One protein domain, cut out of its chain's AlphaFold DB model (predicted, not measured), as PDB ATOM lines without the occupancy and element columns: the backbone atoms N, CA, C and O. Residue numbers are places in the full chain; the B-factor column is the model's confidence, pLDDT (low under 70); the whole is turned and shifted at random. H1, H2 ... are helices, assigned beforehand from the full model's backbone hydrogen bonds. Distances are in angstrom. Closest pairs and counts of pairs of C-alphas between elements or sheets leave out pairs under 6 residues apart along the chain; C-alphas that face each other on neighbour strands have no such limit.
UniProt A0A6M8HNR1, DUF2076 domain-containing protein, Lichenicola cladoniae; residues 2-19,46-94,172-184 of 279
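What this domain is: This is residues 2 to 19, 46 to 94 and 172 to 184 of the 279 residues of the protein "DUF2076 domain-containing protein" of Lichenicola cladoniae (UniProt A0A6M8HNR1). One long helix, H3, makes the longest axis; H1 crosses it at about a right angle near residues 64 to 68, the short H4 packs on it at residues 65 to 69, and H2 makes a corner with it at its first end. The second half of H3, residues 77 to 94, sticks out as a bare arm, and H2 stands free at the other end. The printed part has 80 residues with four named helices, in the order H1, H2, H3, H4, and no named strand; its class is all helix. It is only just extended, close to loose, with a radius of gyration of the C-alphas of 17.8 A, and it spans 61 by 31 by 20 A.

Where its parts are: Find C-alpha 3 at (247.770, 301.185, 197.312); from there H1, residues 3 to 16, runs 20.1 A to C-alpha 16. Past the first cut, H2 holds residues 46 to 55 and measures 14.4 A. Next look for C-alpha 59 at (235.980, 296.583, 215.305), where H3 begins; it holds residues 59 to 94 and runs 52.9 A to C-alpha 94 at (272.147, 262.620, 196.939). Past the second cut, H4, residues 179 to 184, is 8.5 A long and ends at C-alpha 184 at (253.709, 293.989, 212.571).

How they stand to each other: Start at Ile 9: H1 and H3 only just touch, with 3 pairs of C-alphas within 8 A, the closest being those of Ile 9 and Thr 64, 7.4 A apart. H1 uses residues 9 to 12 alone for this, and the two lines are about perpendicular, at 89 degrees. H1 and H4 are close but not clearly touching, with the C-alphas of Glu 5 and Phe 179 the closest at 7.3 A. H2 touches no helix; it is close to H3 but not clearly touching, the closest C-alphas being those of Phe 53 and Ala 59 at 6.4 A, with a steep tilt of 64 degrees, opposite ways. H4 touches H3, whose residues 65 to 69 alone take part; the closest C-alphas are those of Gln 65 and Ala 183, 6.5 A apart, with a steep tilt of 59 degrees, the same way. H2 is apart from H1 and from H4. In H1, H2, H3 and H4 every O i to N i+4 pair is within hydrogen-bond range.

The domain as a whole: Look to Arg 55 and Gln 94 for the two C-alphas farthest apart, 61.5 A. Residues 20 to 45 are not printed, with 18.9 A from C-alpha 19 to C-alpha 46, and residues 95 to 171 are not printed, with 33.6 A from C-alpha 94 to C-alpha 172. The link from H2 to H3, three residues, is tight. The mean pLDDT of the printed part is 81.0, and residues 18 to 19 and 172 to 184 are under 70.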
ATOM      1  N   ASN A   2     248.580 302.638 201.957       84.25
ATOM      2  CA  ASN A   2     249.160 302.614 200.614       84.25
ATOM      3  C   ASN A   2     248.266 301.805 199.640       84.25
ATOM      4  O   ASN A   2     247.289 301.174 200.050       84.25
ATOM      5  N   ASN A   3     248.573 301.859 198.340       82.75
ATOM      6  CA  ASN A   3     247.770 301.185 197.312       82.75
ATOM      7  C   ASN A   3     247.817 299.652 197.434       82.75
ATOM      8  O   ASN A   3     246.808 298.994 197.196       82.75
ATOM      9  N   GLU A   4     248.957 299.092 197.845       75.75
ATOM     10  CA  GLU A   4     249.142 297.644 198.017       75.75
ATOM     11  C   GLU A   4     248.294 297.106 199.189       75.75
ATOM     12  O   GLU A   4     247.622 296.087 199.067       75.75
ATOM     13  N   GLU A   5     248.255 297.826 200.311       73.81
ATOM     14  CA  GLU A   5     247.447 297.518 201.498       73.81
ATOM     15  C   GLU A   5     245.956 297.539 201.186       73.81
ATOM     16  O   GLU A   5     245.208 296.676 201.646       73.81
ATOM     17  N   ARG A   6     245.519 298.519 200.389       83.75
ATOM     18  CA  ARG A   6     244.133 298.604 199.927       83.75
ATOM     19  C   ARG A   6     243.744 297.388 199.111       83.75
ATOM     20  O   ARG A   6     242.726 296.765 199.392       83.75
ATOM     21  N   GLU A   7     244.586 297.030 198.155       82.44
ATOM     22  CA  GLU A   7     244.343 295.892 197.288       82.44
ATOM     23  C   GLU A   7     244.338 294.565 198.068       82.44
ATOM     24  O   GLU A   7     243.493 293.706 197.822       82.44
ATOM     25  N   LEU A   8     245.224 294.398 199.055       80.94
ATOM     26  CA  LEU A   8     245.230 293.220 199.930       80.94
ATOM     27  C   LEU A   8     243.932 293.087 200.737       80.94
ATOM     28  O   LEU A   8     243.361 291.998 200.794       80.94
ATOM     29  N   ILE A   9     243.451 294.185 201.327       83.62
ATOM     30  CA  ILE A   9     242.201 294.196 202.098       83.62
ATOM     31  C   ILE A   9     241.002 293.902 201.191       83.62
ATOM     32  O   ILE A   9     240.174 293.060 201.529       83.62
ATOM     33  N   GLU A  10     240.921 294.542 200.022       88.50
ATOM     34  CA  GLU A  10     239.830 294.328 199.063       88.50
ATOM     35  C   GLU A  10     239.775 292.873 198.589       88.50
ATOM     36  O   GLU A  10     238.714 292.254 198.633       88.50
ATOM     37  N   ARG A  11     240.922 292.286 198.224       81.19
ATOM     38  CA  ARG A  11     241.016 290.867 197.842       81.19
ATOM     39  C   ARG A  11     240.635 289.933 198.988       81.19
ATOM     40  O   ARG A  11     239.966 288.927 198.761       81.19
ATOM     41  N   PHE A  12     241.058 290.243 200.215       82.38
ATOM     42  CA  PHE A  12     240.705 289.454 201.393       82.38
ATOM     43  C   PHE A  12     239.190 289.454 201.624       82.38
ATOM     44  O   PHE A  12     238.590 288.385 201.727       82.38
ATOM     45  N   ILE A  13     238.565 290.634 201.636       85.38
ATOM     46  CA  ILE A  13     237.117 290.783 201.823       85.38
ATOM     47  C   ILE A  13     236.356 290.094 200.687       85.38
ATOM     48  O   ILE A  13     235.406 289.362 200.948       85.38
ATOM     49  N   ALA A  14     236.797 290.273 199.441       84.25
ATOM     50  CA  ALA A  14     236.215 289.630 198.270       84.25
ATOM     51  C   ALA A  14     236.232 288.097 198.402       84.25
ATOM     52  O   ALA A  14     235.222 287.435 198.145       84.25
ATOM     53  N   ARG A  15     237.348 287.526 198.865       79.31
ATOM     54  CA  ARG A  15     237.500 286.084 199.096       79.31
ATOM     55  C   ARG A  15     236.616 285.578 200.239       79.31
ATOM     56  O   ARG A  15     235.949 284.563 200.074       79.31
ATOM     57  N   VAL A  16     236.585 286.278 201.378       79.44
ATOM     58  CA  VAL A  16     235.735 285.916 202.535       79.44
ATOM     59  C   VAL A  16     234.249 286.035 202.192       79.44
ATOM     60  O   VAL A  16     233.456 285.187 202.588       79.44
ATOM     61  N   GLY A  17     233.875 287.039 201.398       79.19
ATOM     62  CA  GLY A  17     232.515 287.242 200.896       79.19
ATOM     63  C   GLY A  17     232.094 286.268 199.791       79.19
ATOM     64  O   GLY A  17     231.009 286.417 199.236       79.19
ATOM     65  N   GLY A  18     232.935 285.287 199.448       69.75
ATOM     66  CA  GLY A  18     232.614 284.255 198.467       69.75
ATOM     67  C   GLY A  18     232.726 284.709 197.014       69.75
ATOM     68  O   GLY A  18     232.350 283.965 196.122       69.75
ATOM     69  N   SER A  19     233.259 285.889 196.701       67.25
ATOM     70  CA  SER A  19     233.469 286.209 195.287       67.25
ATOM     71  C   SER A  19     234.542 285.274 194.690       67.25
ATOM     72  O   SER A  19     235.610 285.092 195.288       67.25
ATOM     73  N   ASP A  46     224.047 287.137 212.538       92.62
ATOM     74  CA  ASP A  46     224.204 288.282 211.634       92.62
ATOM     75  C   ASP A  46     223.634 289.586 212.228       92.62
ATOM     76  O   ASP A  46     224.281 290.634 212.173       92.62
ATOM     77  N   ARG A  47     222.462 289.537 212.881       96.19
ATOM     78  CA  ARG A  47     221.924 290.692 213.630       96.19
ATOM     79  C   ARG A  47     222.838 291.098 214.780       96.19
ATOM     80  O   ARG A  47     223.190 292.269 214.887       96.19
ATOM     81  N   THR A  48     223.272 290.133 215.590       96.38
ATOM     82  CA  THR A  48     224.158 290.385 216.733       96.38
ATOM     83  C   THR A  48     225.476 291.016 216.288       96.38
ATOM     84  O   THR A  48     225.946 291.970 216.904       96.38
ATOM     85  N   ILE A  49     226.064 290.534 215.191       93.00
ATOM     86  CA  ILE A  49     227.292 291.091 214.610       93.00
ATOM     87  C   ILE A  49     227.067 292.539 214.161       93.00
ATOM     88  O   ILE A  49     227.873 293.409 214.495       93.00
ATOM     89  N   ARG A  50     225.963 292.831 213.455       95.31
ATOM     90  CA  ARG A  50     225.637 294.206 213.034       95.31
ATOM     91  C   ARG A  50     225.453 295.148 214.220       95.31
ATOM     92  O   ARG A  50     225.992 296.252 214.187       95.31
ATOM     93  N   ASP A  51     224.744 294.716 215.258       96.81
ATOM     94  CA  ASP A  51     224.539 295.514 216.468       96.81
ATOM     95  C   ASP A  51     225.867 295.783 217.188       96.81
ATOM     96  O   ASP A  51     226.120 296.902 217.634       96.81
ATOM     97  N   ASN A  52     226.758 294.788 217.256       94.81
ATOM     98  CA  ASN A  52     228.095 294.972 217.817       94.81
ATOM     99  C   ASN A  52     228.936 295.949 216.988       94.81
ATOM    100  O   ASN A  52     229.592 296.804 217.569       94.81
ATOM    101  N   PHE A  53     228.886 295.905 215.655       95.69
ATOM    102  CA  PHE A  53     229.610 296.874 214.823       95.69
ATOM    103  C   PHE A  53     229.062 298.300 214.907       95.69
ATOM    104  O   PHE A  53     229.817 299.246 214.693       95.69
ATOM    105  N   GLN A  54     227.788 298.481 215.261       96.62
ATOM    106  CA  GLN A  54     227.262 299.809 215.590       96.62
ATOM    107  C   GLN A  54     227.787 300.314 216.939       96.62
ATOM    108  O   GLN A  54     228.059 301.504 217.079       96.62
ATOM    109  N   ARG A  55     227.944 299.422 217.928       97.06
ATOM    110  CA  ARG A  55     228.486 299.757 219.259       97.06
ATOM    111  C   ARG A  55     230.001 299.981 219.241       97.06
ATOM    112  O   ARG A  55     230.484 300.839 219.970       97.06
ATOM    113  N   PHE A  56     230.718 299.233 218.406       95.38
ATOM    114  CA  PHE A  56     232.178 299.237 218.277       95.38
ATOM    115  C   PHE A  56     232.585 299.561 216.828       95.38
ATOM    116  O   PHE A  56     232.947 298.657 216.063       95.38
ATOM    117  N   PRO A  57     232.509 300.835 216.404       94.94
ATOM    118  CA  PRO A  57     232.782 301.237 215.022       94.94
ATOM    119  C   PRO A  57     234.226 300.957 214.561       94.94
ATOM    120  O   PRO A  57     234.497 300.902 213.363       94.94
ATOM    121  N   GLU A  58     235.166 300.754 215.484       93.62
ATOM    122  CA  GLU A  58     236.559 300.390 215.214       93.62
ATOM    123  C   GLU A  58     236.781 298.886 214.988       93.62
ATOM    124  O   GLU A  58     237.822 298.488 214.452       93.62
ATOM    125  N   ALA A  59     235.830 298.033 215.380       94.06
ATOM    126  CA  ALA A  59     235.980 296.583 215.305       94.06
ATOM    127  C   ALA A  59     236.239 296.058 213.877       94.06
ATOM    128  O   ALA A  59     237.152 295.242 213.725       94.06
ATOM    129  N   PRO A  60     235.563 296.540 212.809       90.75
ATOM    130  CA  PRO A  60     235.851 296.095 211.443       90.75
ATOM    131  C   PRO A  60     237.307 296.332 211.034       90.75
ATOM    132  O   PRO A  60     237.921 295.489 210.380       90.75
ATOM    133  N   TYR A  61     237.893 297.452 211.465       88.81
ATOM    134  CA  TYR A  61     239.289 297.774 211.183       88.81
ATOM    135  C   TYR A  61     240.242 296.821 211.915       88.81
ATOM    136  O   TYR A  61     241.145 296.254 211.297       88.81
ATOM    137  N   ARG A  62     240.011 296.584 213.214       89.06
ATOM    138  CA  ARG A  62     240.845 295.698 214.044       89.06
ATOM    139  C   ARG A  62     240.752 294.228 213.618       89.06
ATOM    140  O   ARG A  62     241.775 293.557 213.533       89.06
ATOM    141  N   ILE A  63     239.555 293.738 213.288       89.69
ATOM    142  CA  ILE A  63     239.349 292.375 212.765       89.69
ATOM    143  C   ILE A  63     240.096 292.193 211.445       89.69
ATOM    144  O   ILE A  63     240.832 291.220 211.287       89.69
ATOM    145  N   THR A  64     239.967 293.153 210.525       87.88
ATOM    146  CA  THR A  64     240.709 293.132 209.256       87.88
ATOM    147  C   THR A  64     242.217 293.075 209.503       87.88
ATOM    148  O   THR A  64     242.922 292.301 208.860       87.88
ATOM    149  N   GLN A  65     242.715 293.847 210.471       82.50
ATOM    150  CA  GLN A  65     244.135 293.881 210.820       82.50
ATOM    151  C   GLN A  65     244.646 292.516 211.278       82.50
ATOM    152  O   GLN A  65     245.658 292.036 210.771       82.50
ATOM    153  N   MET A  66     243.921 291.873 212.195       84.00
ATOM    154  CA  MET A  66     244.265 290.540 212.687       84.00
ATOM    155  C   MET A  66     244.214 289.498 211.572       84.00
ATOM    156  O   MET A  66     245.154 288.720 211.416       84.00
ATOM    157  N   ALA A  67     243.154 289.510 210.762       83.25
ATOM    158  CA  ALA A  67     242.970 288.530 209.702       83.25
ATOM    159  C   ALA A  67     244.083 288.597 208.643       83.25
ATOM    160  O   ALA A  67     244.584 287.562 208.207       83.25
ATOM    161  N   VAL A  68     244.530 289.802 208.270       80.19
ATOM    162  CA  VAL A  68     245.635 289.960 207.312       80.19
ATOM    163  C   VAL A  68     246.967 289.474 207.896       80.19
ATOM    164  O   VAL A  68     247.751 288.845 207.185       80.19
ATOM    165  N   VAL A  69     247.225 289.703 209.188       83.56
ATOM    166  CA  VAL A  69     248.425 289.169 209.859       83.56
ATOM    167  C   VAL A  69     248.403 287.641 209.896       83.56
ATOM    168  O   VAL A  69     249.400 287.008 209.554       83.56
ATOM    169  N   GLN A  70     247.268 287.047 210.267       83.75
ATOM    170  CA  GLN A  70     247.100 285.592 210.312       83.75
ATOM    171  C   GLN A  70     247.297 284.952 208.933       83.75
ATOM    172  O   GLN A  70     248.000 283.949 208.814       83.75
ATOM    173  N   GLU A  71     246.745 285.558 207.881       78.00
ATOM    174  CA  GLU A  71     246.928 285.098 206.502       78.00
ATOM    175  C   GLU A  71     248.406 285.075 206.111       78.00
ATOM    176  O   GLU A  71     248.906 284.124 205.509       78.00
ATOM    177  N   ALA A  72     249.126 286.132 206.460       75.06
ATOM    178  CA  ALA A  72     250.509 286.260 206.065       75.06
ATOM    179  C   ALA A  72     251.425 285.312 206.872       75.06
ATOM    180  O   ALA A  72     252.358 284.746 206.299       75.06
ATOM    181  N   ALA A  73     251.102 285.034 208.140       77.25
ATOM    182  CA  ALA A  73     251.745 283.975 208.925       77.25
ATOM    183  C   ALA A  73     251.493 282.572 208.336       77.25
ATOM    184  O   ALA A  73     252.400 281.732 208.280       77.25
ATOM    185  N   LEU A  74     250.277 282.315 207.841       78.19
ATOM    186  CA  LEU A  74     249.945 281.068 207.156       78.19
ATOM    187  C   LEU A  74     250.732 280.924 205.842       78.19
ATOM    188  O   LEU A  74     251.287 279.857 205.571       78.19
ATOM    189  N   ALA A  75     250.833 281.993 205.050       78.44
ATOM    190  CA  ALA A  75     251.613 282.001 203.813       78.44
ATOM    191  C   ALA A  75     253.108 281.737 204.065       78.44
ATOM    192  O   ALA A  75     253.735 280.955 203.346       78.44
ATOM    193  N   GLU A  76     253.686 282.338 205.107       76.12
ATOM    194  CA  GLU A  76     255.074 282.084 205.501       76.12
ATOM    195  C   GLU A  76     255.290 280.629 205.935       76.12
ATOM    196  O   GLU A  76     256.247 279.983 205.500       76.12
ATOM    197  N   SER A  77     254.360 280.081 206.718       76.94
ATOM    198  CA  SER A  77     254.400 278.681 207.148       76.94
ATOM    199  C   SER A  77     254.378 277.724 205.952       76.94
ATOM    200  O   SER A  77     255.193 276.805 205.877       76.94
ATOM    201  N   GLN A  78     253.517 277.977 204.962       80.94
ATOM    202  CA  GLN A  78     253.479 277.195 203.722       80.94
ATOM    203  C   GLN A  78     254.780 277.311 202.917       80.94
ATOM    204  O   GLN A  78     255.293 276.312 202.412       80.94
ATOM    205  N   ASN A  79     255.351 278.512 202.814       79.81
ATOM    206  CA  ASN A  79     256.640 278.715 202.152       79.81
ATOM    207  C   ASN A  79     257.772 277.949 202.848       79.81
ATOM    208  O   ASN A  79     258.657 277.409 202.179       79.81
ATOM    209  N   ARG A  80     257.747 277.876 204.183       79.06
ATOM    210  CA  ARG A  80     258.703 277.087 204.962       79.06
ATOM    211  C   ARG A  80     258.548 275.595 204.690       79.06
ATOM    212  O   ARG A  80     259.557 274.935 204.470       79.06
ATOM    213  N   ILE A  81     257.317 275.088 204.639       90.62
ATOM    214  CA  ILE A  81     257.042 273.689 204.288       90.62
ATOM    215  C   ILE A  81     257.607 273.371 202.900       90.62
ATOM    216  O   ILE A  81     258.429 272.470 202.783       90.62
ATOM    217  N   LYS A  82     257.293 274.177 201.878       88.88
ATOM    218  CA  LYS A  82     257.826 273.989 200.514       88.88
ATOM    219  C   LYS A  82     259.357 273.976 200.465       88.88
ATOM    220  O   LYS A  82     259.956 273.223 199.702       88.88
ATOM    221  N   ARG A  83     260.008 274.827 201.266       88.25
ATOM    222  CA  ARG A  83     261.474 274.861 201.373       88.25
ATOM    223  C   ARG A  83     262.019 273.569 201.978       88.25
ATOM    224  O   ARG A  83     262.968 273.016 201.433       88.25
ATOM    225  N   LEU A  84     261.412 273.095 203.063       91.88
ATOM    226  CA  LEU A  84     261.800 271.843 203.712       91.88
ATOM    227  C   LEU A  84     261.578 270.638 202.790       91.88
ATOM    228  O   LEU A  84     262.443 269.776 202.693       91.88
ATOM    229  N   GLU A  85     260.459 270.599 202.065       91.44
ATOM    230  CA  GLU A  85     260.172 269.553 201.076       91.44
ATOM    231  C   GLU A  85     261.235 269.507 199.971       91.44
ATOM    232  O   GLU A  85     261.712 268.434 199.603       91.44
ATOM    233  N   TRP A  86     261.659 270.672 199.478       92.06
ATOM    234  CA  TRP A  86     262.714 270.769 198.471       92.06
ATOM    235  C   TRP A  86     264.081 270.318 198.999       92.06
ATOM    236  O   TRP A  86     264.804 269.598 198.310       92.06
ATOM    237  N   GLU A  87     264.432 270.694 200.229       90.81
ATOM    238  CA  GLU A  87     265.675 270.263 200.876       90.81
ATOM    239  C   GLU A  87     265.701 268.741 201.088       90.81
ATOM    240  O   GLU A  87     266.684 268.078 200.741       90.81
ATOM    241  N   LEU A  88     264.589 268.168 201.559       91.81
ATOM    242  CA  LEU A  88     264.426 266.720 201.696       91.81
ATOM    243  C   LEU A  88     264.578 266.003 200.352       91.81
ATOM    244  O   LEU A  88     265.274 264.988 200.269       91.81
ATOM    245  N   GLN A  89     263.989 266.541 199.281       92.50
ATOM    246  CA  GLN A  89     264.115 265.970 197.942       92.50
ATOM    247  C   GLN A  89     265.570 265.976 197.448       92.50
ATOM    248  O   GLN A  89     266.039 264.992 196.861       92.50
ATOM    249  N   GLN A  90     266.319 267.049 197.714       88.94
ATOM    250  CA  GLN A  90     267.738 267.112 197.367       88.94
ATOM    251  C   GLN A  90     268.582 266.123 198.164       88.94
ATOM    252  O   GLN A  90     269.435 265.443 197.589       88.94
ATOM    253  N   ALA A  91     268.353 266.020 199.473       89.56
ATOM    254  CA  ALA A  91     269.056 265.067 200.324       89.56
ATOM    255  C   ALA A  91     268.799 263.620 199.868       89.56
ATOM    256  O   ALA A  91     269.730 262.820 199.749       89.56
ATOM    257  N   GLN A  92     267.551 263.294 199.523       88.88
ATOM    258  CA  GLN A  92     267.181 261.966 199.036       88.88
ATOM    259  C   GLN A  92     267.827 261.637 197.682       88.88
ATOM    260  O   GLN A  92     268.304 260.517 197.483       88.88
ATOM    261  N   THR A  93     267.911 262.615 196.775       88.12
ATOM    262  CA  THR A  93     268.591 262.447 195.480       88.12
ATOM    263  C   THR A  93     270.086 262.170 195.671       88.12
ATOM    264  O   THR A  93     270.642 261.277 195.030       88.12
ATOM    265  N   GLN A  94     270.741 262.867 196.606       85.31
ATOM    266  CA  GLN A  94     272.147 262.620 196.939       85.31
ATOM    267  C   GLN A  94     272.363 261.191 197.468       85.31
ATOM    268  O   GLN A  94     273.251 260.489 196.981       85.31
ATOM    269  N   PHE A 172     255.766 290.528 203.713       50.56
ATOM    270  CA  PHE A 172     256.451 291.220 204.802       50.56
ATOM    271  C   PHE A 172     257.884 291.690 204.513       50.56
ATOM    272  O   PHE A 172     258.426 292.458 205.300       50.56
ATOM    273  N   GLN A 173     258.520 291.280 203.408       52.81
ATOM    274  CA  GLN A 173     259.885 291.739 203.083       52.81
ATOM    275  C   GLN A 173     259.928 293.127 202.422       52.81
ATOM    276  O   GLN A 173     261.007 293.677 202.201       52.81
ATOM    277  N   ARG A 174     258.769 293.731 202.124       53.38
ATOM    278  CA  ARG A 174     258.677 295.126 201.684       53.38
ATOM    279  C   ARG A 174     258.460 296.015 202.904       53.38
ATOM    280  O   ARG A 174     257.335 296.231 203.339       53.38
ATOM    281  N   GLN A 175     259.563 296.501 203.468       47.84
ATOM    282  CA  GLN A 175     259.584 297.478 204.555       47.84
ATOM    283  C   GLN A 175     258.769 298.724 204.154       47.84
ATOM    284  O   GLN A 175     259.240 299.570 203.396       47.84
ATOM    285  N   GLY A 176     257.529 298.821 204.639       49.91
ATOM    286  CA  GLY A 176     256.606 299.914 204.344       49.91
ATOM    287  C   GLY A 176     255.939 300.421 205.618       49.91
ATOM    288  O   GLY A 176     255.319 299.661 206.358       49.91
ATOM    289  N   SER A 177     256.065 301.719 205.882       57.09
ATOM    290  CA  SER A 177     255.360 302.431 206.950       57.09
ATOM    291  C   SER A 177     253.861 302.504 206.628       57.09
ATOM    292  O   SER A 177     253.414 303.409 205.921       57.09
ATOM    293  N   GLY A 178     253.078 301.536 207.095       64.38
ATOM    294  CA  GLY A 178     251.639 301.478 206.840       64.38
ATOM    295  C   GLY A 178     250.876 300.634 207.864       64.38
ATOM    296  O   GLY A 178     251.435 300.248 208.888       64.38
ATOM    297  N   PHE A 179     249.596 300.369 207.602       69.75
ATOM    298  CA  PHE A 179     248.703 299.524 208.413       69.75
ATOM    299  C   PHE A 179     249.336 298.181 208.794       69.75
ATOM    300  O   PHE A 179     249.202 297.711 209.924       69.75
ATOM    301  N   LEU A 180     250.078 297.588 207.858       61.25
ATOM    302  CA  LEU A 180     250.797 296.343 208.100       61.25
ATOM    303  C   LEU A 180     252.023 296.539 208.986       61.25
ATOM    304  O   LEU A 180     252.351 295.624 209.722       61.25
ATOM    305  N   GLY A 181     252.642 297.722 208.995       55.47
ATOM    306  CA  GLY A 181     253.738 298.081 209.899       55.47
ATOM    307  C   GLY A 181     253.295 298.265 211.357       55.47
ATOM    308  O   GLY A 181     254.007 297.839 212.266       55.47
ATOM    309  N   SER A 182     252.104 298.823 211.613       58.31
ATOM    310  CA  SER A 182     251.545 298.899 212.977       58.31
ATOM    311  C   SER A 182     251.040 297.539 213.472       58.31
ATOM    312  O   SER A 182     251.238 297.189 214.637       58.31
ATOM    313  N   ALA A 183     250.471 296.730 212.569       54.44
ATOM    314  CA  ALA A 183     250.106 295.344 212.852       54.44
ATOM    315  C   ALA A 183     251.347 294.479 213.142       54.44
ATOM    316  O   ALA A 183     251.368 293.740 214.124       54.44
ATOM    317  N   LEU A 184     252.417 294.640 212.351       49.25
ATOM    318  CA  LEU A 184     253.709 293.989 212.571       49.25
ATOM    319  C   LEU A 184     254.367 294.428 213.867       49.25
ATOM    320  O   LEU A 184     254.981 293.599 214.504       49.25
TER     321      LEU A 184